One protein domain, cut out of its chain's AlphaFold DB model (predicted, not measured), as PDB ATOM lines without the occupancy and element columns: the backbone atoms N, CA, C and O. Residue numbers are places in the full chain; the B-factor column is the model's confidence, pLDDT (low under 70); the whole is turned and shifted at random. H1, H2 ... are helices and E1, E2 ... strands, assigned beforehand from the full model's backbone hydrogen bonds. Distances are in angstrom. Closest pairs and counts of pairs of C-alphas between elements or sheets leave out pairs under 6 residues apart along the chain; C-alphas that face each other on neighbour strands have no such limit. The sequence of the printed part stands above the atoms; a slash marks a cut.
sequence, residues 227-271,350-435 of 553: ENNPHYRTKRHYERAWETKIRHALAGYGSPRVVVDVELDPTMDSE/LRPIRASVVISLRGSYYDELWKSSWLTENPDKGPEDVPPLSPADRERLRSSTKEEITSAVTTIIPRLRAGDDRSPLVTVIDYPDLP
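This is residues 227 to 271 and 350 to 435 of the 553 residues of the protein "Flagellar MS-ring protein" of Rosistilla oblonga (UniProt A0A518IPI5). A long, narrow wall of three strands, E1, E3 and E4, has H1 and H3 over one face and no named helix on the other. The two helices meet near their last residues as a wide V, H1 over E1 and H3 mainly over E4, while H2 and residues 378 to 390 extend one end of the model and E2 extends the other. The printed part has 131 residues, with three named helices and four named strands in the order H1 E1 E2 E3 H2 H3 E4, of mixed class; the sheet runs E1 E3 E4 and is mixed. The whole is loose, with a radius of gyration of the C-alphas of 19.0 A and spans of 68 by 32 by 23 A.

H1, residues 230 to 249, is on the sheet of E1, residues 257 to 264, E3, residues 352 to 362, and E4, residues 426 to 431. It lies over E1 at a height over the sheet of 4.2 A, only just above the sheet's level; the closest C-alphas are those of Glu 239 and Val 260, 5.3 A apart. E2, residues 269 to 271, pairs with no named strand. E1 and E3 are antiparallel at 169 degrees, with N 259 and O 358 within hydrogen-bond range at 2.9 A. E3 and E4 are parallel at 24 degrees, with N 427 and O 357 at 2.8 A. H2, residues 364 to 377, is not on the sheet. With its residues 366 to 367 alone it touches H3, residues 391 to 412, about perpendicular at 82 degrees; the closest C-alphas are those of Tyr 366 and Arg 394, 6.6 A apart. H3 is on the same face as H1, completing two layers, helices on one face of a sheet; its height over the sheet is 9.1 A, and the C-alphas of Thr 406 and Val 426, its closest to E4, are 6.1 A apart. H1 and H3 touch at a steep tilt of 53 degrees, opposite ways, closest at the C-alphas of Ile 246 and Val 409, 6.6 A. E3, H2 and H3, and E4 form a strand-helix-strand unit, parallel neighbour strands joined through helices, with a right-handed crossover. Every O i to N i+4 pair is within hydrogen-bond range in H1 and H2, and 16 of 18 in H3.

H1 begins at C-alpha 230, (-29.625, -22.824, -39.521), and is 28.8 A long. E1 measures 22.9 A, E3 29.9 A, H2 20.2 A and H3 31.6 A. E4 ends at C-alpha 431, (4.569, -17.961, -39.888).

The C-alphas farthest apart, of Glu 271 and Asp 380, are 68.5 A apart. Residues 272 to 349 are not printed; C-alphas 271 and 350 are 13.7 A apart across the cut. The links H2 to H3 and H3 to E4 are long. The pLDDT is under 70 at residues 227 to 228, 269 to 270 and 415 to 424.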
ATOM      1  N   GLU A 227     -26.554 -16.821 -34.405       63.31
ATOM      2  CA  GLU A 227     -26.250 -18.224 -34.104       63.31
ATOM      3  C   GLU A 227     -27.505 -19.121 -34.130       63.31
ATOM      4  O   GLU A 227     -27.379 -20.342 -34.233       63.31
ATOM      5  N   ASN A 228     -28.719 -18.551 -34.132       66.00
ATOM      6  CA  ASN A 228     -29.947 -19.317 -34.356       66.00
ATOM      7  C   ASN A 228     -30.210 -19.616 -35.836       66.00
ATOM      8  O   ASN A 228     -31.011 -20.505 -36.133       66.00
ATOM      9  N   ASN A 229     -29.532 -18.943 -36.769       80.19
ATOM     10  CA  ASN A 229     -29.721 -19.178 -38.191       80.19
ATOM     11  C   ASN A 229     -29.185 -20.578 -38.579       80.19
ATOM     12  O   ASN A 229     -27.985 -20.851 -38.420       80.19
ATOM     13  N   PRO A 230     -30.034 -21.474 -39.128       82.31
ATOM     14  CA  PRO A 230     -29.625 -22.824 -39.521       82.31
ATOM     15  C   PRO A 230     -28.448 -22.851 -40.505       82.31
ATOM     16  O   PRO A 230     -27.640 -23.780 -40.457       82.31
ATOM     17  N   HIS A 231     -28.310 -21.825 -41.350       85.12
ATOM     18  CA  HIS A 231     -27.208 -21.693 -42.299       85.12
ATOM     19  C   HIS A 231     -25.850 -21.592 -41.587       85.12
ATOM     20  O   HIS A 231     -24.964 -22.409 -41.837       85.12
ATOM     21  N   TYR A 232     -25.681 -20.651 -40.648       83.94
ATOM     22  CA  TYR A 232     -24.406 -20.461 -39.937       83.94
ATOM     23  C   TYR A 232     -24.053 -21.646 -39.037       83.94
ATOM     24  O   TYR A 232     -22.894 -22.061 -38.985       83.94
ATOM     25  N   ARG A 233     -25.053 -22.247 -38.380       84.38
ATOM     26  CA  ARG A 233     -24.857 -23.463 -37.573       84.38
ATOM     27  C   ARG A 233     -24.316 -24.615 -38.414       84.38
ATOM     28  O   ARG A 233     -23.360 -25.277 -38.013       84.38
ATOM     29  N   THR A 234     -24.918 -24.827 -39.581       87.75
ATOM     30  CA  THR A 234     -24.512 -25.877 -40.520       87.75
ATOM     31  C   THR A 234     -23.135 -25.581 -41.108       87.75
ATOM     32  O   THR A 234     -22.296 -26.479 -41.174       87.75
ATOM     33  N   LYS A 235     -22.844 -24.313 -41.432       89.50
ATOM     34  CA  LYS A 235     -21.534 -23.875 -41.939       89.50
ATOM     35  C   LYS A 235     -20.421 -24.220 -40.952       89.50
ATOM     36  O   LYS A 235     -19.503 -24.966 -41.284       89.50
ATOM     37  N   ARG A 236     -20.577 -23.784 -39.698       88.25
ATOM     38  CA  ARG A 236     -19.619 -24.018 -38.608       88.25
ATOM     39  C   ARG A 236     -19.431 -25.504 -38.300       88.25
ATOM     40  O   ARG A 236     -18.351 -25.923 -37.886       88.25
ATOM     41  N   HIS A 237     -20.483 -26.310 -38.467       89.81
ATOM     42  CA  HIS A 237     -20.399 -27.760 -38.317       89.81
ATOM     43  C   HIS A 237     -19.468 -28.381 -39.370       89.81
ATOM     44  O   HIS A 237     -18.556 -29.119 -38.999       89.81
ATOM     45  N   TYR A 238     -19.649 -28.042 -40.651       91.25
ATOM     46  CA  TYR A 238     -18.788 -28.539 -41.727       91.25
ATOM     47  C   TYR A 238     -17.348 -28.018 -41.624       91.25
ATOM     48  O   TYR A 238     -16.418 -28.813 -41.768       91.25
ATOM     49  N   GLU A 239     -17.154 -26.732 -41.307       91.75
ATOM     50  CA  GLU A 239     -15.827 -26.132 -41.091       91.75
ATOM     51  C   GLU A 239     -15.036 -26.913 -40.032       91.75
ATOM     52  O   GLU A 239     -13.942 -27.399 -40.314       91.75
ATOM     53  N   ARG A 240     -15.625 -27.147 -38.850       91.75
ATOM     54  CA  ARG A 240     -14.983 -27.911 -37.765       91.75
ATOM     55  C   ARG A 240     -14.733 -29.372 -38.121       91.75
ATOM     56  O   ARG A 240     -13.698 -29.931 -37.749       91.75
ATOM     57  N   ALA A 241     -15.686 -30.015 -38.797       91.56
ATOM     58  CA  ALA A 241     -15.563 -31.417 -39.183       91.56
ATOM     59  C   ALA A 241     -14.373 -31.622 -40.133       91.56
ATOM     60  O   ALA A 241     -13.567 -32.537 -39.936       91.56
ATOM     61  N   TRP A 242     -14.216 -30.745 -41.127       91.44
ATOM     62  CA  TRP A 242     -13.077 -30.795 -42.039       91.44
ATOM     63  C   TRP A 242     -11.784 -30.305 -41.411       91.44
ATOM     64  O   TRP A 242     -10.758 -30.936 -41.643       91.44
ATOM     65  N   GLU A 243     -11.815 -29.274 -40.569       92.38
ATOM     66  CA  GLU A 243     -10.643 -28.837 -39.808       92.38
ATOM     67  C   GLU A 243     -10.060 -29.999 -38.994       92.38
ATOM     68  O   GLU A 243      -8.866 -30.277 -39.074       92.38
ATOM     69  N   THR A 244     -10.914 -30.744 -38.286       92.56
ATOM     70  CA  THR A 244     -10.507 -31.916 -37.497       92.56
ATOM     71  C   THR A 244      -9.931 -33.016 -38.388       92.56
ATOM     72  O   THR A 244      -8.873 -33.568 -38.093       92.56
ATOM     73  N   LYS A 245     -10.592 -33.316 -39.516       91.69
ATOM     74  CA  LYS A 245     -10.136 -34.339 -40.469       91.69
ATOM     75  C   LYS A 245      -8.774 -33.989 -41.081       91.69
ATOM     76  O   LYS A 245      -7.914 -34.859 -41.187       91.69
ATOM     77  N   ILE A 246      -8.573 -32.727 -41.454       92.12
ATOM     78  CA  ILE A 246      -7.314 -32.222 -42.013       92.12
ATOM     79  C   ILE A 246      -6.226 -32.224 -40.942       92.12
ATOM     80  O   ILE A 246      -5.126 -32.695 -41.201       92.12
ATOM     81  N   ARG A 247      -6.532 -31.780 -39.719       92.69
ATOM     82  CA  ARG A 247      -5.585 -31.801 -38.597       92.69
ATOM     83  C   ARG A 247      -5.104 -33.216 -38.283       92.69
ATOM     84  O   ARG A 247      -3.914 -33.408 -38.081       92.69
ATOM     85  N   HIS A 248      -5.998 -34.205 -38.288       91.25
ATOM     86  CA  HIS A 248      -5.614 -35.606 -38.109       91.25
ATOM     87  C   HIS A 248      -4.733 -36.125 -39.249       91.25
ATOM     88  O   HIS A 248      -3.757 -36.821 -38.989       91.25
ATOM     89  N   ALA A 249      -5.032 -35.765 -40.499       90.12
ATOM     90  CA  ALA A 249      -4.198 -36.157 -41.634       90.12
ATOM     91  C   ALA A 249      -2.810 -35.496 -41.608       90.12
ATOM     92  O   ALA A 249      -1.840 -36.093 -42.060       90.12
ATOM     93  N   LEU A 250      -2.710 -34.284 -41.056       91.00
ATOM     94  CA  LEU A 250      -1.467 -33.522 -40.944       91.00
ATOM     95  C   LEU A 250      -0.751 -33.703 -39.598       91.00
ATOM     96  O   LEU A 250       0.184 -32.960 -39.311       91.00
ATOM     97  N   ALA A 251      -1.139 -34.687 -38.781       88.19
ATOM     98  CA  ALA A 251      -0.534 -34.915 -37.465       88.19
ATOM     99  C   ALA A 251       0.980 -35.208 -37.528       88.19
ATOM    100  O   ALA A 251       1.695 -34.941 -36.567       88.19
ATOM    101  N   GLY A 252       1.479 -35.718 -38.662       86.00
ATOM    102  CA  GLY A 252       2.913 -35.927 -38.898       86.00
ATOM    103  C   GLY A 252       3.726 -34.640 -39.099       86.00
ATOM    104  O   GLY A 252       4.937 -34.665 -38.924       86.00
ATOM    105  N   TYR A 253       3.076 -33.511 -39.401       85.69
ATOM    106  CA  TYR A 253       3.714 -32.209 -39.659       85.69
ATOM    107  C   TYR A 253       3.735 -31.310 -38.404       85.69
ATOM    108  O   TYR A 253       3.766 -30.081 -38.498       85.69
ATOM    109  N   GLY A 254       3.656 -31.910 -37.212       83.94
ATOM    110  CA  GLY A 254       3.602 -31.201 -35.932       83.94
ATOM    111  C   GLY A 254       2.207 -30.660 -35.602       83.94
ATOM    112  O   GLY A 254       1.200 -31.343 -35.784       83.94
ATOM    113  N   SER A 255       2.135 -29.427 -35.088       85.25
ATOM    114  CA  SER A 255       0.876 -28.747 -34.745       85.25
ATOM    115  C   SER A 255       0.548 -27.620 -35.746       85.25
ATOM    116  O   SER A 255       0.652 -26.440 -35.381       85.25
ATOM    117  N   PRO A 256       0.190 -27.933 -37.009       88.38
ATOM    118  CA  PRO A 256      -0.167 -26.914 -37.986       88.38
ATOM    119  C   PRO A 256      -1.474 -26.233 -37.586       88.38
ATOM    120  O   PRO A 256      -2.428 -26.876 -37.134       88.38
ATOM    121  N   ARG A 257      -1.554 -24.919 -37.800       90.06
ATOM    122  CA  ARG A 257      -2.814 -24.192 -37.639       90.06
ATOM    123  C   ARG A 257      -3.590 -24.274 -38.949       90.06
ATOM    124  O   ARG A 257      -3.124 -23.805 -39.986       90.06
ATOM    125  N   VAL A 258      -4.769 -24.885 -38.878       92.19
ATOM    126  CA  VAL A 258      -5.657 -25.134 -40.016       92.19
ATOM    127  C   VAL A 258      -6.885 -24.250 -39.870       92.19
ATOM    128  O   VAL A 258      -7.514 -24.236 -38.817       92.19
ATOM    129  N   VAL A 259      -7.223 -23.519 -40.923       92.88
ATOM    130  CA  VAL A 259      -8.453 -22.734 -41.020       92.88
ATOM    131  C   VAL A 259      -9.206 -23.217 -42.246       92.88
ATOM    132  O   VAL A 259      -8.640 -23.283 -43.337       92.88
ATOM    133  N   VAL A 260     -10.471 -23.578 -42.061       91.81
ATOM    134  CA  VAL A 260     -11.349 -24.060 -43.128       91.81
ATOM    135  C   VAL A 260     -12.517 -23.097 -43.253       91.81
ATOM    136  O   VAL A 260     -13.158 -22.785 -42.256       91.81
ATOM    137  N   ASP A 261     -12.794 -22.659 -44.472       90.88
ATOM    138  CA  ASP A 261     -13.992 -21.908 -44.834       90.88
ATOM    139  C   ASP A 261     -14.843 -22.752 -45.784       90.88
ATOM    140  O   ASP A 261     -14.327 -23.340 -46.739       90.88
ATOM    141  N   VAL A 262     -16.144 -22.838 -45.502       90.19
ATOM    142  CA  VAL A 262     -17.085 -23.666 -46.266       90.19
ATOM    143  C   VAL A 262     -18.216 -22.821 -46.824       90.19
ATOM    144  O   VAL A 262     -19.006 -22.247 -46.084       90.19
ATOM    145  N   GLU A 263     -18.363 -22.812 -48.137       87.94
ATOM    146  CA  GLU A 263     -19.502 -22.207 -48.812       87.94
ATOM    147  C   GLU A 263     -20.636 -23.231 -48.920       87.94
ATOM    148  O   GLU A 263     -20.429 -24.341 -49.419       87.94
ATOM    149  N   LEU A 264     -21.830 -22.869 -48.449       88.56
ATOM    150  CA  LEU A 264     -23.019 -23.719 -48.495       88.56
ATOM    151  C   LEU A 264     -23.982 -23.274 -49.593       88.56
ATOM    152  O   LEU A 264     -24.060 -22.100 -49.946       88.56
ATOM    153  N   ASP A 265     -24.758 -24.228 -50.095       85.75
ATOM    154  CA  ASP A 265     -25.911 -23.969 -50.947       85.75
ATOM    155  C   ASP A 265     -26.989 -23.243 -50.129       85.75
ATOM    156  O   ASP A 265     -27.428 -23.784 -49.110       85.75
ATOM    157  N   PRO A 266     -27.430 -22.033 -50.528       79.62
ATOM    158  CA  PRO A 266     -28.421 -21.272 -49.769       79.62
ATOM    159  C   PRO A 266     -29.814 -21.922 -49.783       79.62
ATOM    160  O   PRO A 266     -30.724 -21.454 -49.100       79.62
ATOM    161  N   THR A 267     -30.013 -22.993 -50.557       80.50
ATOM    162  CA  THR A 267     -31.262 -23.755 -50.579       80.50
ATOM    163  C   THR A 267     -31.434 -24.565 -49.283       80.50
ATOM    164  O   THR A 267     -30.651 -25.464 -48.987       80.50
ATOM    165  N   MET A 268     -32.452 -24.231 -48.476       70.12
ATOM    166  CA  MET A 268     -32.726 -24.893 -47.184       70.12
ATOM    167  C   MET A 268     -33.517 -26.195 -47.320       70.12
ATOM    168  O   MET A 268     -33.219 -27.134 -46.598       70.12
ATOM    169  N   ASP A 269     -34.471 -26.264 -48.249       67.81
ATOM    170  CA  ASP A 269     -35.212 -27.475 -48.604       67.81
ATOM    171  C   ASP A 269     -35.679 -27.345 -50.058       67.81
ATOM    172  O   ASP A 269     -36.225 -26.312 -50.452       67.81
ATOM    173  N   SER A 270     -35.460 -28.379 -50.875       66.88
ATOM    174  CA  SER A 270     -36.074 -28.460 -52.202       66.88
ATOM    175  C   SER A 270     -36.782 -29.800 -52.360       66.88
ATOM    176  O   SER A 270     -36.172 -30.872 -52.324       66.88
ATOM    177  N   GLU A 271     -38.101 -29.720 -52.498       73.25
ATOM    178  CA  GLU A 271     -38.964 -30.838 -52.846       73.25
ATOM    179  C   GLU A 271     -39.436 -30.614 -54.280       73.25
ATOM    180  O   GLU A 271     -40.148 -29.654 -54.573       73.25
ATOM    181  N   LEU A 350     -28.641 -26.923 -47.513       84.00
ATOM    182  CA  LEU A 350     -27.390 -26.465 -46.901       84.00
ATOM    183  C   LEU A 350     -26.203 -27.410 -47.154       84.00
ATOM    184  O   LEU A 350     -25.311 -27.565 -46.316       84.00
ATOM    185  N   ARG A 351     -26.182 -28.063 -48.321       85.56
ATOM    186  CA  ARG A 351     -25.040 -28.878 -48.749       85.56
ATOM    187  C   ARG A 351     -23.830 -27.981 -49.038       85.56
ATOM    188  O   ARG A 351     -24.004 -26.899 -49.598       85.56
ATOM    189  N   PRO A 352     -22.603 -28.412 -48.722       86.44
ATOM    190  CA  PRO A 352     -21.428 -27.643 -49.089       86.44
ATOM    191  C   PRO A 352     -21.224 -27.629 -50.610       86.44
ATOM    192  O   PRO A 352     -21.383 -28.651 -51.279       86.44
ATOM    193  N   ILE A 353     -20.860 -26.464 -51.141       84.50
ATOM    194  CA  ILE A 353     -20.547 -26.205 -52.554       84.50
ATOM    195  C   ILE A 353     -19.042 -26.047 -52.760       84.50
ATOM    196  O   ILE A 353     -18.505 -26.518 -53.759       84.50
ATOM    197  N   ARG A 354     -18.359 -25.373 -51.835       84.94
ATOM    198  CA  ARG A 354     -16.929 -25.080 -51.932       84.94
ATOM    199  C   ARG A 354     -16.317 -25.125 -50.542       84.94
ATOM    200  O   ARG A 354     -16.959 -24.756 -49.566       84.94
ATOM    201  N   ALA A 355     -15.076 -25.582 -50.455       87.12
ATOM    202  CA  ALA A 355     -14.297 -25.505 -49.231       87.12
ATOM    203  C   ALA A 355     -12.918 -24.945 -49.560       87.12
ATOM    204  O   ALA A 355     -12.237 -25.465 -50.447       87.12
ATOM    205  N   SER A 356     -12.529 -23.888 -48.858       89.19
ATOM    206  CA  SER A 356     -11.208 -23.274 -48.955       89.19
ATOM    207  C   SER A 356     -10.465 -23.530 -47.650       89.19
ATOM    208  O   SER A 356     -11.032 -23.402 -46.568       89.19
ATOM    209  N   VAL A 357      -9.198 -23.911 -47.734       92.12
ATOM    210  CA  VAL A 357      -8.390 -24.292 -46.578       92.12
ATOM    211  C   VAL A 357      -7.094 -23.507 -46.580       92.12
ATOM    212  O   VAL A 357      -6.374 -23.464 -47.578       92.12
ATOM    213  N   VAL A 358      -6.773 -22.922 -45.434       93.94
ATOM    214  CA  VAL A 358      -5.495 -22.272 -45.169       93.94
ATOM    215  C   VAL A 358      -4.766 -23.068 -44.100       93.94
ATOM    216  O   VAL A 358      -5.294 -23.307 -43.014       93.94
ATOM    217  N   ILE A 359      -3.547 -23.493 -44.411       93.38
ATOM    218  CA  ILE A 359      -2.682 -24.247 -43.505       93.38
ATOM    219  C   ILE A 359      -1.474 -23.382 -43.223       93.38
ATOM    220  O   ILE A 359      -0.833 -22.877 -44.140       93.38
ATOM    221  N   SER A 360      -1.182 -23.206 -41.946       92.50
ATOM    222  CA  SER A 360      -0.076 -22.384 -41.486       92.50
ATOM    223  C   SER A 360       0.923 -23.233 -40.709       92.50
ATOM    224  O   SER A 360       0.560 -23.899 -39.734       92.50
ATOM    225  N   LEU A 361       2.170 -23.226 -41.182       92.19
ATOM    226  CA  LEU A 361       3.301 -23.958 -40.615       92.19
ATOM    227  C   LEU A 361       4.259 -23.006 -39.901       92.19
ATOM    228  O   LEU A 361       4.445 -21.861 -40.317       92.19
ATOM    229  N   ARG A 362       4.884 -23.499 -38.831       91.12
ATOM    230  CA  ARG A 362       5.930 -22.772 -38.103       91.12
ATOM    231  C   ARG A 362       7.211 -22.725 -38.919       91.12
ATOM    232  O   ARG A 362       7.578 -23.720 -39.532       91.12
ATOM    233  N   GLY A 363       7.935 -21.610 -38.865       87.56
ATOM    234  CA  GLY A 363       9.252 -21.504 -39.497       87.56
ATOM    235  C   GLY A 363      10.267 -22.536 -38.978       87.56
ATOM    236  O   GLY A 363      11.035 -23.069 -39.775       87.56
ATOM    237  N   SER A 364      10.233 -22.865 -37.681       89.19
ATOM    238  CA  SER A 364      11.118 -23.867 -37.056       89.19
ATOM    239  C   SER A 364      10.878 -25.297 -37.522       89.19
ATOM    240  O   SER A 364      11.793 -26.114 -37.442       89.19
ATOM    241  N   TYR A 365       9.688 -25.599 -38.050       90.62
ATOM    242  CA  TYR A 365       9.343 -26.936 -38.529       90.62
ATOM    243  C   TYR A 365      10.363 -27.445 -39.552       90.62
ATOM    244  O   TYR A 365      10.776 -28.597 -39.503       90.62
ATOM    245  N   TYR A 366      10.825 -26.575 -40.454       91.38
ATOM    246  CA  TYR A 366      11.815 -26.948 -41.465       91.38
ATOM    247  C   TYR A 366      13.193 -27.241 -40.862       91.38
ATOM    248  O   TYR A 366      13.898 -28.120 -41.354       91.38
ATOM    249  N   ASP A 367      13.569 -26.536 -39.792       90.00
ATOM    250  CA  ASP A 367      14.824 -26.784 -39.081       90.00
ATOM    251  C   ASP A 367      14.756 -28.118 -38.307       90.00
ATOM    252  O   ASP A 367      15.737 -28.861 -38.269       90.00
ATOM    253  N   GLU A 368      13.601 -28.460 -37.726       89.50
ATOM    254  CA  GLU A 368      13.352 -29.761 -37.082       89.50
ATOM    255  C   GLU A 368      13.327 -30.908 -38.096       89.50
ATOM    256  O   GLU A 368      13.986 -31.932 -37.891       89.50
ATOM    257  N   LEU A 369      12.631 -30.719 -39.220       91.19
ATOM    258  CA  LEU A 369      12.556 -31.693 -40.302       91.19
ATOM    259  C   LEU A 369      13.956 -32.001 -40.845       91.19
ATOM    260  O   LEU A 369      14.319 -33.172 -40.931       91.19
ATOM    261  N   TRP A 370      14.768 -30.973 -41.108       91.44
ATOM    262  CA  TRP A 370      16.161 -31.121 -41.543       91.44
ATOM    263  C   TRP A 370      17.015 -31.911 -40.549       91.44
ATOM    264  O   TRP A 370      17.739 -32.829 -40.938       91.44
ATOM    265  N   LYS A 371      16.921 -31.584 -39.254       90.81
ATOM    266  CA  LYS A 371      17.635 -32.322 -38.203       90.81
ATOM    267  C   LYS A 371      17.232 -33.793 -38.200       90.81
ATOM    268  O   LYS A 371      18.100 -34.662 -38.176       90.81
ATOM    269  N   SER A 372      15.931 -34.068 -38.261       89.38
ATOM    270  CA  SER A 372      15.407 -35.435 -38.248       89.38
ATOM    271  C   SER A 372      15.823 -36.242 -39.484       89.38
ATOM    272  O   SER A 372      16.244 -37.393 -39.346       89.38
ATOM    273  N   SER A 373      15.788 -35.643 -40.681       90.25
ATOM    274  CA  SER A 373      16.186 -36.313 -41.921       90.25
ATOM    275  C   SER A 373      17.684 -36.601 -41.937       90.25
ATOM    276  O   SER A 373      18.093 -37.719 -42.234       90.25
ATOM    277  N   TRP A 374      18.505 -35.632 -41.528       91.56
ATOM    278  CA  TRP A 374      19.956 -35.787 -41.512       91.56
ATOM    279  C   TRP A 374      20.427 -36.835 -40.495       91.56
ATOM    280  O   TRP A 374      21.312 -37.629 -40.812       91.56
ATOM    281  N   LEU A 375      19.817 -36.881 -39.302       90.44
ATOM    282  CA  LEU A 375      20.097 -37.909 -38.288       90.44
ATOM    283  C   LEU A 375      19.678 -39.307 -38.759       90.44
ATOM    284  O   LEU A 375      20.351 -40.286 -38.453       90.44
ATOM    285  N   THR A 376      18.600 -39.401 -39.542       89.56
ATOM    286  CA  THR A 376      18.172 -40.672 -40.149       89.56
ATOM    287  C   THR A 376      19.178 -41.159 -41.197       89.56
ATOM    288  O   THR A 376      19.445 -42.354 -41.290       89.56
ATOM    289  N   GLU A 377      19.767 -40.244 -41.969       91.06
ATOM    290  CA  GLU A 377      20.815 -40.553 -42.951       91.06
ATOM    291  C   GLU A 377      22.190 -40.821 -42.308       91.06
ATOM    292  O   GLU A 377      23.014 -41.521 -42.896       91.06
ATOM    293  N   ASN A 378      22.444 -40.289 -41.105       91.38
ATOM    294  CA  ASN A 378      23.713 -40.393 -40.376       91.38
ATOM    295  C   ASN A 378      23.493 -40.948 -38.953       91.38
ATOM    296  O   ASN A 378      23.679 -40.212 -37.980       91.38
ATOM    297  N   PRO A 379      23.142 -42.238 -38.802       87.44
ATOM    298  CA  PRO A 379      22.797 -42.825 -37.504       87.44
ATOM    299  C   PRO A 379      23.961 -42.855 -36.496       87.44
ATOM    300  O   PRO A 379      23.719 -42.965 -35.296       87.44
ATOM    301  N   ASP A 380      25.208 -42.737 -36.964       87.94
ATOM    302  CA  ASP A 380      26.415 -42.765 -36.124       87.94
ATOM    303  C   ASP A 380      26.757 -41.405 -35.480       87.94
ATOM    304  O   ASP A 380      27.722 -41.310 -34.718       87.94
ATOM    305  N   LYS A 381      26.015 -40.334 -35.799       86.44
ATOM    306  CA  LYS A 381      26.309 -38.958 -35.360       86.44
ATOM    307  C   LYS A 381      25.248 -38.414 -34.408       86.44
ATOM    308  O   LYS A 381      24.073 -38.766 -34.494       86.44
ATOM    309  N   GLY A 382      25.675 -37.546 -33.492       86.12
ATOM    310  CA  GLY A 382      24.808 -36.974 -32.464       86.12
ATOM    311  C   GLY A 382      24.007 -35.754 -32.946       86.12
ATOM    312  O   GLY A 382      24.309 -35.181 -33.993       86.12
ATOM    313  N   PRO A 383      23.016 -35.287 -32.160       82.19
ATOM    314  CA  PRO A 383      22.219 -34.093 -32.474       82.19
ATOM    315  C   PRO A 383      23.034 -32.796 -32.597       82.19
ATOM    316  O   PRO A 383      22.560 -31.828 -33.189       82.19
ATOM    317  N   GLU A 384      24.237 -32.766 -32.022       82.19
ATOM    318  CA  GLU A 384      25.135 -31.604 -32.017       82.19
ATOM    319  C   GLU A 384      25.967 -31.483 -33.304       82.19
ATOM    320  O   GLU A 384      26.413 -30.392 -33.647       82.19
ATOM    321  N   ASP A 385      26.114 -32.577 -34.058       85.56
ATOM    322  CA  ASP A 385      26.898 -32.624 -35.299       85.56
ATOM    323  C   ASP A 385      26.095 -32.186 -36.536       85.56
ATOM    324  O   ASP A 385      26.617 -32.180 -37.658       85.56
ATOM    325  N   VAL A 386      24.810 -31.855 -36.361       86.81
ATOM    326  CA  VAL A 386      23.914 -31.516 -37.469       86.81
ATOM    327  C   VAL A 386      24.305 -30.153 -38.055       86.81
ATOM    328  O   VAL A 386      24.276 -29.146 -37.341       86.81
ATOM    329  N   PRO A 387      24.615 -30.065 -39.363       88.44
ATOM    330  CA  PRO A 387      24.932 -28.790 -39.987       88.44
ATOM    331  C   PRO A 387      23.708 -27.860 -39.981       88.44
ATOM    332  O   PRO A 387      22.578 -28.322 -40.184       88.44
ATOM    333  N   PRO A 388      23.905 -26.540 -39.799       87.88
ATOM    334  CA  PRO A 388      22.809 -25.580 -39.846       87.88
ATOM    335  C   PRO A 388      22.143 -25.582 -41.225       87.88
ATOM    336  O   PRO A 388      22.810 -25.708 -42.255       87.88
ATOM    337  N   LEU A 389      20.819 -25.414 -41.246       90.31
ATOM    338  CA  LEU A 389      20.036 -25.447 -42.477       90.31
ATOM    339  C   LEU A 389      20.385 -24.255 -43.388       90.31
ATOM    340  O   LEU A 389      20.190 -23.092 -43.027       90.31
ATOM    341  N   SER A 390      20.878 -24.551 -44.594       91.88
ATOM    342  CA  SER A 390      21.177 -23.551 -45.626       91.88
ATOM    343  C   SER A 390      19.893 -22.905 -46.174       91.88
ATOM    344  O   SER A 390      18.892 -23.606 -46.354       91.88
ATOM    345  N   PRO A 391      19.891 -21.603 -46.533       90.44
ATOM    346  CA  PRO A 391      18.720 -20.941 -47.118       90.44
ATOM    347  C   PRO A 391      18.188 -21.615 -48.391       90.44
ATOM    348  O   PRO A 391      16.979 -21.640 -48.612       90.44
ATOM    349  N   ALA A 392      19.074 -22.175 -49.221       91.44
ATOM    350  CA  ALA A 392      18.676 -22.860 -50.451       91.44
ATOM    351  C   ALA A 392      17.965 -24.193 -50.163       91.44
ATOM    352  O   ALA A 392      16.964 -24.510 -50.804       91.44
ATOM    353  N   ASP A 393      18.455 -24.951 -49.182       89.44
ATOM    354  CA  ASP A 393      17.856 -26.228 -48.787       89.44
ATOM    355  C   ASP A 393      16.551 -26.017 -48.019       89.44
ATOM    356  O   ASP A 393      15.590 -26.756 -48.220       89.44
ATOM    357  N   ARG A 394      16.455 -24.930 -47.245       91.12
ATOM    358  CA  ARG A 394      15.201 -24.494 -46.628       91.12
ATOM    359  C   ARG A 394      14.109 -24.247 -47.663       91.12
ATOM    360  O   ARG A 394      12.999 -24.738 -47.488       91.12
ATOM    361  N   GLU A 395      14.403 -23.522 -48.741       91.88
ATOM    362  CA  GLU A 395      13.395 -23.248 -49.773       91.88
ATOM    363  C   GLU A 395      12.989 -24.524 -50.532       91.88
ATOM    364  O   GLU A 395      11.822 -24.679 -50.884       91.88
ATOM    365  N   ARG A 396      13.909 -25.484 -50.712       92.62
ATOM    366  CA  ARG A 396      13.594 -26.812 -51.276       92.62
ATOM    367  C   ARG A 396      12.685 -27.638 -50.362       92.62
ATOM    368  O   ARG A 396      11.722 -28.240 -50.835       92.62
ATOM    369  N   LEU A 397      12.972 -27.680 -49.059       91.94
ATOM    370  CA  LEU A 397      12.118 -28.358 -48.077       91.94
ATOM    371  C   LEU A 397      10.742 -27.700 -48.002       91.94
ATOM    372  O   LEU A 397       9.721 -28.382 -47.956       91.94
ATOM    373  N   ARG A 398      10.703 -26.370 -48.061       92.19
ATOM    374  CA  ARG A 398       9.468 -25.593 -48.082       92.19
ATOM    375  C   ARG A 398       8.609 -25.900 -49.305       92.19
ATOM    376  O   ARG A 398       7.419 -26.168 -49.152       92.19
ATOM    377  N   SER A 399       9.183 -25.873 -50.509       93.00
ATOM    378  CA  SER A 399       8.432 -26.141 -51.739       93.00
ATOM    379  C   SER A 399       7.919 -27.581 -51.793       93.00
ATOM    380  O   SER A 399       6.734 -27.785 -52.047       93.00
ATOM    381  N   SER A 400       8.765 -28.560 -51.457       93.06
ATOM    382  CA  SER A 400       8.378 -29.977 -51.412       93.06
ATOM    383  C   SER A 400       7.291 -30.259 -50.368       93.06
ATOM    384  O   SER A 400       6.268 -30.852 -50.701       93.06
ATOM    385  N   THR A 401       7.441 -29.751 -49.141       92.06
ATOM    386  CA  THR A 401       6.426 -29.885 -48.079       92.06
ATOM    387  C   THR A 401       5.103 -29.241 -48.497       92.06
ATOM    388  O   THR A 401       4.028 -29.803 -48.289       92.06
ATOM    389  N   LYS A 402       5.155 -28.061 -49.127       92.62
ATOM    390  CA  LYS A 402       3.963 -27.371 -49.627       92.62
ATOM    391  C   LYS A 402       3.232 -28.194 -50.683       92.62
ATOM    392  O   LYS A 402       2.003 -28.277 -50.632       92.62
ATOM    393  N   GLU A 403       3.951 -28.790 -51.629       92.25
ATOM    394  CA  GLU A 403       3.370 -29.658 -52.658       92.25
ATOM    395  C   GLU A 403       2.759 -30.930 -52.057       92.25
ATOM    396  O   GLU A 403       1.641 -31.310 -52.424       92.25
ATOM    397  N   GLU A 404       3.437 -31.543 -51.088       91.50
ATOM    398  CA  GLU A 404       2.970 -32.743 -50.395       91.50
ATOM    399  C   GLU A 404       1.682 -32.476 -49.603       91.50
ATOM    400  O   GLU A 404       0.668 -33.146 -49.820       91.50
ATOM    401  N   ILE A 405       1.663 -31.431 -48.770       91.25
ATOM    402  CA  ILE A 405       0.480 -31.025 -47.997       91.25
ATOM    403  C   ILE A 405      -0.676 -30.655 -48.926       91.25
ATOM    404  O   ILE A 405      -1.818 -31.058 -48.694       91.25
ATOM    405  N   THR A 406      -0.401 -29.915 -50.004       90.75
ATOM    406  CA  THR A 406      -1.433 -29.547 -50.985       90.75
ATOM    407  C   THR A 406      -2.043 -30.802 -51.619       90.75
ATOM    408  O   THR A 406      -3.266 -30.913 -51.732       90.75
ATOM    409  N   SER A 407      -1.224 -31.794 -51.969       89.06
ATOM    410  CA  SER A 407      -1.682 -33.061 -52.555       89.06
ATOM    411  C   SER A 407      -2.468 -33.924 -51.558       89.06
ATOM    412  O   SER A 407      -3.514 -34.483 -51.898       89.06
ATOM    413  N   ALA A 408      -2.028 -33.984 -50.299       88.56
ATOM    414  CA  ALA A 408      -2.718 -34.719 -49.242       88.56
ATOM    415  C   ALA A 408      -4.102 -34.120 -48.941       88.56
ATOM    416  O   ALA A 408      -5.113 -34.824 -48.906       88.56
ATOM    417  N   VAL A 409      -4.179 -32.797 -48.780       88.69
ATOM    418  CA  VAL A 409      -5.412 -32.107 -48.370       88.69
ATOM    419  C   VAL A 409      -6.434 -32.026 -49.505       88.69
ATOM    420  O   VAL A 409      -7.634 -32.157 -49.257       88.69
ATOM    421  N   THR A 410      -5.994 -31.914 -50.760       85.88
ATOM    422  CA  THR A 410      -6.900 -31.947 -51.925       85.88
ATOM    423  C   THR A 410      -7.635 -33.280 -52.097       85.88
ATOM    424  O   THR A 410      -8.698 -33.300 -52.714       85.88
ATOM    425  N   THR A 411      -7.123 -34.376 -51.528       84.00
ATOM    426  CA  THR A 411      -7.813 -35.682 -51.502       84.00
ATOM    427  C   THR A 411      -8.888 -35.745 -50.409       84.00
ATOM    428  O   THR A 411      -9.862 -36.490 -50.514       84.00
ATOM    429  N   ILE A 412      -8.732 -34.954 -49.346       84.12
ATOM    430  CA  ILE A 412      -9.626 -34.945 -48.182       84.12
ATOM    431  C   ILE A 412     -10.862 -34.078 -48.434       84.12
ATOM    432  O   ILE A 412     -11.951 -34.417 -47.954       84.12
ATOM    433  N   ILE A 413     -10.683 -32.977 -49.166       80.88
ATOM    434  CA  ILE A 413     -11.735 -32.022 -49.512       80.88
ATOM    435  C   ILE A 413     -12.528 -32.548 -50.720       80.88
ATOM    436  O   ILE A 413     -11.938 -32.844 -51.761       80.88
ATOM    437  N   PRO A 414     -13.865 -32.655 -50.634       70.31
ATOM    438  CA  PRO A 414     -14.670 -33.108 -51.760       70.31
ATOM    439  C   PRO A 414     -14.651 -32.095 -52.916       70.31
ATOM    440  O   PRO A 414     -14.760 -30.885 -52.721       70.31
ATOM    441  N   ARG A 415     -14.572 -32.604 -54.152       65.56
ATOM    442  CA  ARG A 415     -14.788 -31.815 -55.373       65.56
ATOM    443  C   ARG A 415     -16.291 -31.705 -55.605       65.56
ATOM    444  O   ARG A 415     -16.913 -32.663 -56.049       65.56
ATOM    445  N   LEU A 416     -16.879 -30.574 -55.239       61.03
ATOM    446  CA  LEU A 416     -18.334 -30.462 -55.103       61.03
ATOM    447  C   LEU A 416     -19.042 -29.905 -56.359       61.03
ATOM    448  O   LEU A 416     -20.262 -30.033 -56.458       61.03
ATOM    449  N   ARG A 417     -18.312 -29.387 -57.365       61.22
ATOM    450  CA  ARG A 417     -18.861 -29.012 -58.688       61.22
ATOM    451  C   ARG A 417     -17.926 -29.348 -59.853       61.22
ATOM    452  O   ARG A 417     -16.712 -29.184 -59.768       61.22
ATOM    453  N   ALA A 418     -18.510 -29.804 -60.963       54.81
ATOM    454  CA  ALA A 418     -17.809 -29.998 -62.228       54.81
ATOM    455  C   ALA A 418     -17.739 -28.659 -62.980       54.81
ATOM    456  O   ALA A 418     -18.774 -28.135 -63.380       54.81
ATOM    457  N   GLY A 419     -16.534 -28.112 -63.164       61.44
ATOM    458  CA  GLY A 419     -16.308 -26.890 -63.949       61.44
ATOM    459  C   GLY A 419     -15.926 -25.634 -63.159       61.44
ATOM    460  O   GLY A 419     -15.649 -24.624 -63.797       61.44
ATOM    461  N   ASP A 420     -15.865 -25.686 -61.823       59.00
ATOM    462  CA  ASP A 420     -15.341 -24.567 -61.024       59.00
ATOM    463  C   ASP A 420     -13.816 -24.422 -61.169       59.00
ATOM    464  O   ASP A 420     -13.080 -25.399 -61.350       59.00
ATOM    465  N   ASP A 421     -13.367 -23.167 -61.112       55.19
ATOM    466  CA  ASP A 421     -12.010 -22.733 -61.428       55.19
ATOM    467  C   ASP A 421     -10.929 -23.469 -60.627       55.19
ATOM    468  O   ASP A 421     -11.027 -23.661 -59.411       55.19
ATOM    469  N   ARG A 422      -9.822 -23.798 -61.307       52.00
ATOM    470  CA  ARG A 422      -8.653 -24.532 -60.773       52.00
ATOM    471  C   ARG A 422      -7.819 -23.739 -59.753       52.00
ATOM    472  O   ARG A 422      -6.656 -24.068 -59.526       52.00
ATOM    473  N   SER A 423      -8.376 -22.680 -59.165       56.22
ATOM    474  CA  SER A 423      -7.725 -21.930 -58.090       56.22
ATOM    475  C   SER A 423      -7.373 -22.874 -56.932       56.22
ATOM    476  O   SER A 423      -8.158 -23.784 -56.643       56.22
ATOM    477  N   PRO A 424      -6.213 -22.709 -56.273       63.53
ATOM    478  CA  PRO A 424      -5.832 -23.597 -55.189       63.53
ATOM    479  C   PRO A 424      -6.829 -23.440 -54.036       63.53
ATOM    480  O   PRO A 424      -6.817 -22.450 -53.312       63.53
ATOM    481  N   LEU A 425      -7.696 -24.442 -53.859       78.88
ATOM    482  CA  LEU A 425      -8.587 -24.555 -52.698       78.88
ATOM    483  C   LEU A 425      -7.795 -24.679 -51.389       78.88
ATOM    484  O   LEU A 425      -8.348 -24.481 -50.315       78.88
ATOM    485  N   VAL A 426      -6.506 -25.007 -51.479       86.94
ATOM    486  CA  VAL A 426      -5.598 -25.177 -50.352       86.94
ATOM    487  C   VAL A 426      -4.453 -24.185 -50.494       86.94
ATOM    488  O   VAL A 426      -3.733 -24.201 -51.490       86.94
ATOM    489  N   THR A 427      -4.268 -23.335 -49.492       90.00
ATOM    490  CA  THR A 427      -3.134 -22.412 -49.410       90.00
ATOM    491  C   THR A 427      -2.289 -22.764 -48.197       90.00
ATOM    492  O   THR A 427      -2.784 -22.763 -47.073       90.00
ATOM    493  N   VAL A 428      -1.006 -23.042 -48.423       91.12
ATOM    494  CA  VAL A 428      -0.026 -23.256 -47.351       91.12
ATOM    495  C   VAL A 428       0.805 -21.985 -47.187       91.12
ATOM    496  O   VAL A 428       1.382 -21.496 -48.166       91.12
ATOM    497  N   ILE A 429       0.828 -21.453 -45.968       91.94
ATOM    498  CA  ILE A 429       1.601 -20.278 -45.557       91.94
ATOM    499  C   ILE A 429       2.526 -20.638 -44.393       91.94
ATOM    500  O   ILE A 429       2.249 -21.559 -43.629       91.94
ATOM    501  N   ASP A 430       3.589 -19.864 -44.223       90.69
ATOM    502  CA  ASP A 430       4.510 -20.017 -43.099       90.69
ATOM    503  C   ASP A 430       4.396 -18.806 -42.182       90.69
ATOM    504  O   ASP A 430       4.189 -17.681 -42.650       90.69
ATOM    505  N   TYR A 431       4.545 -19.026 -40.881       88.38
ATOM    506  CA  TYR A 431       4.569 -17.961 -39.888       88.38
ATOM    507  C   TYR A 431       5.811 -18.072 -38.991       88.38
ATOM    508  O   TYR A 431       6.301 -19.178 -38.741       88.38
ATOM    509  N   PRO A 432       6.361 -16.935 -38.531       85.00
ATOM    510  CA  PRO A 432       7.527 -16.932 -37.661       85.00
ATOM    511  C   PRO A 432       7.160 -17.418 -36.258       85.00
ATOM    512  O   PRO A 432       6.079 -17.116 -35.747       85.00
ATOM    513  N   ASP A 433       8.093 -18.115 -35.616       80.19
ATOM    514  CA  ASP A 433       7.943 -18.468 -34.211       80.19
ATOM    515  C   ASP A 433       8.178 -17.250 -33.335       80.19
ATOM    516  O   ASP A 433       9.209 -16.579 -33.414       80.19
ATOM    517  N   LEU A 434       7.201 -16.977 -32.479       76.25
ATOM    518  CA  LEU A 434       7.384 -16.017 -31.410       76.25
ATOM    519  C   LEU A 434       8.204 -16.695 -30.304       76.25
ATOM    520  O   LEU A 434       7.903 -17.842 -29.958       76.25
ATOM    521  N   PRO A 435       9.226 -16.022 -29.745       70.31
ATOM    522  CA  PRO A 435       9.971 -16.560 -28.617       70.31
ATOM    523  C   PRO A 435       8.985 -16.854 -27.486       70.31
ATOM    524  O   PRO A 435       8.230 -15.975 -27.064       70.31
TER     525      PRO A 435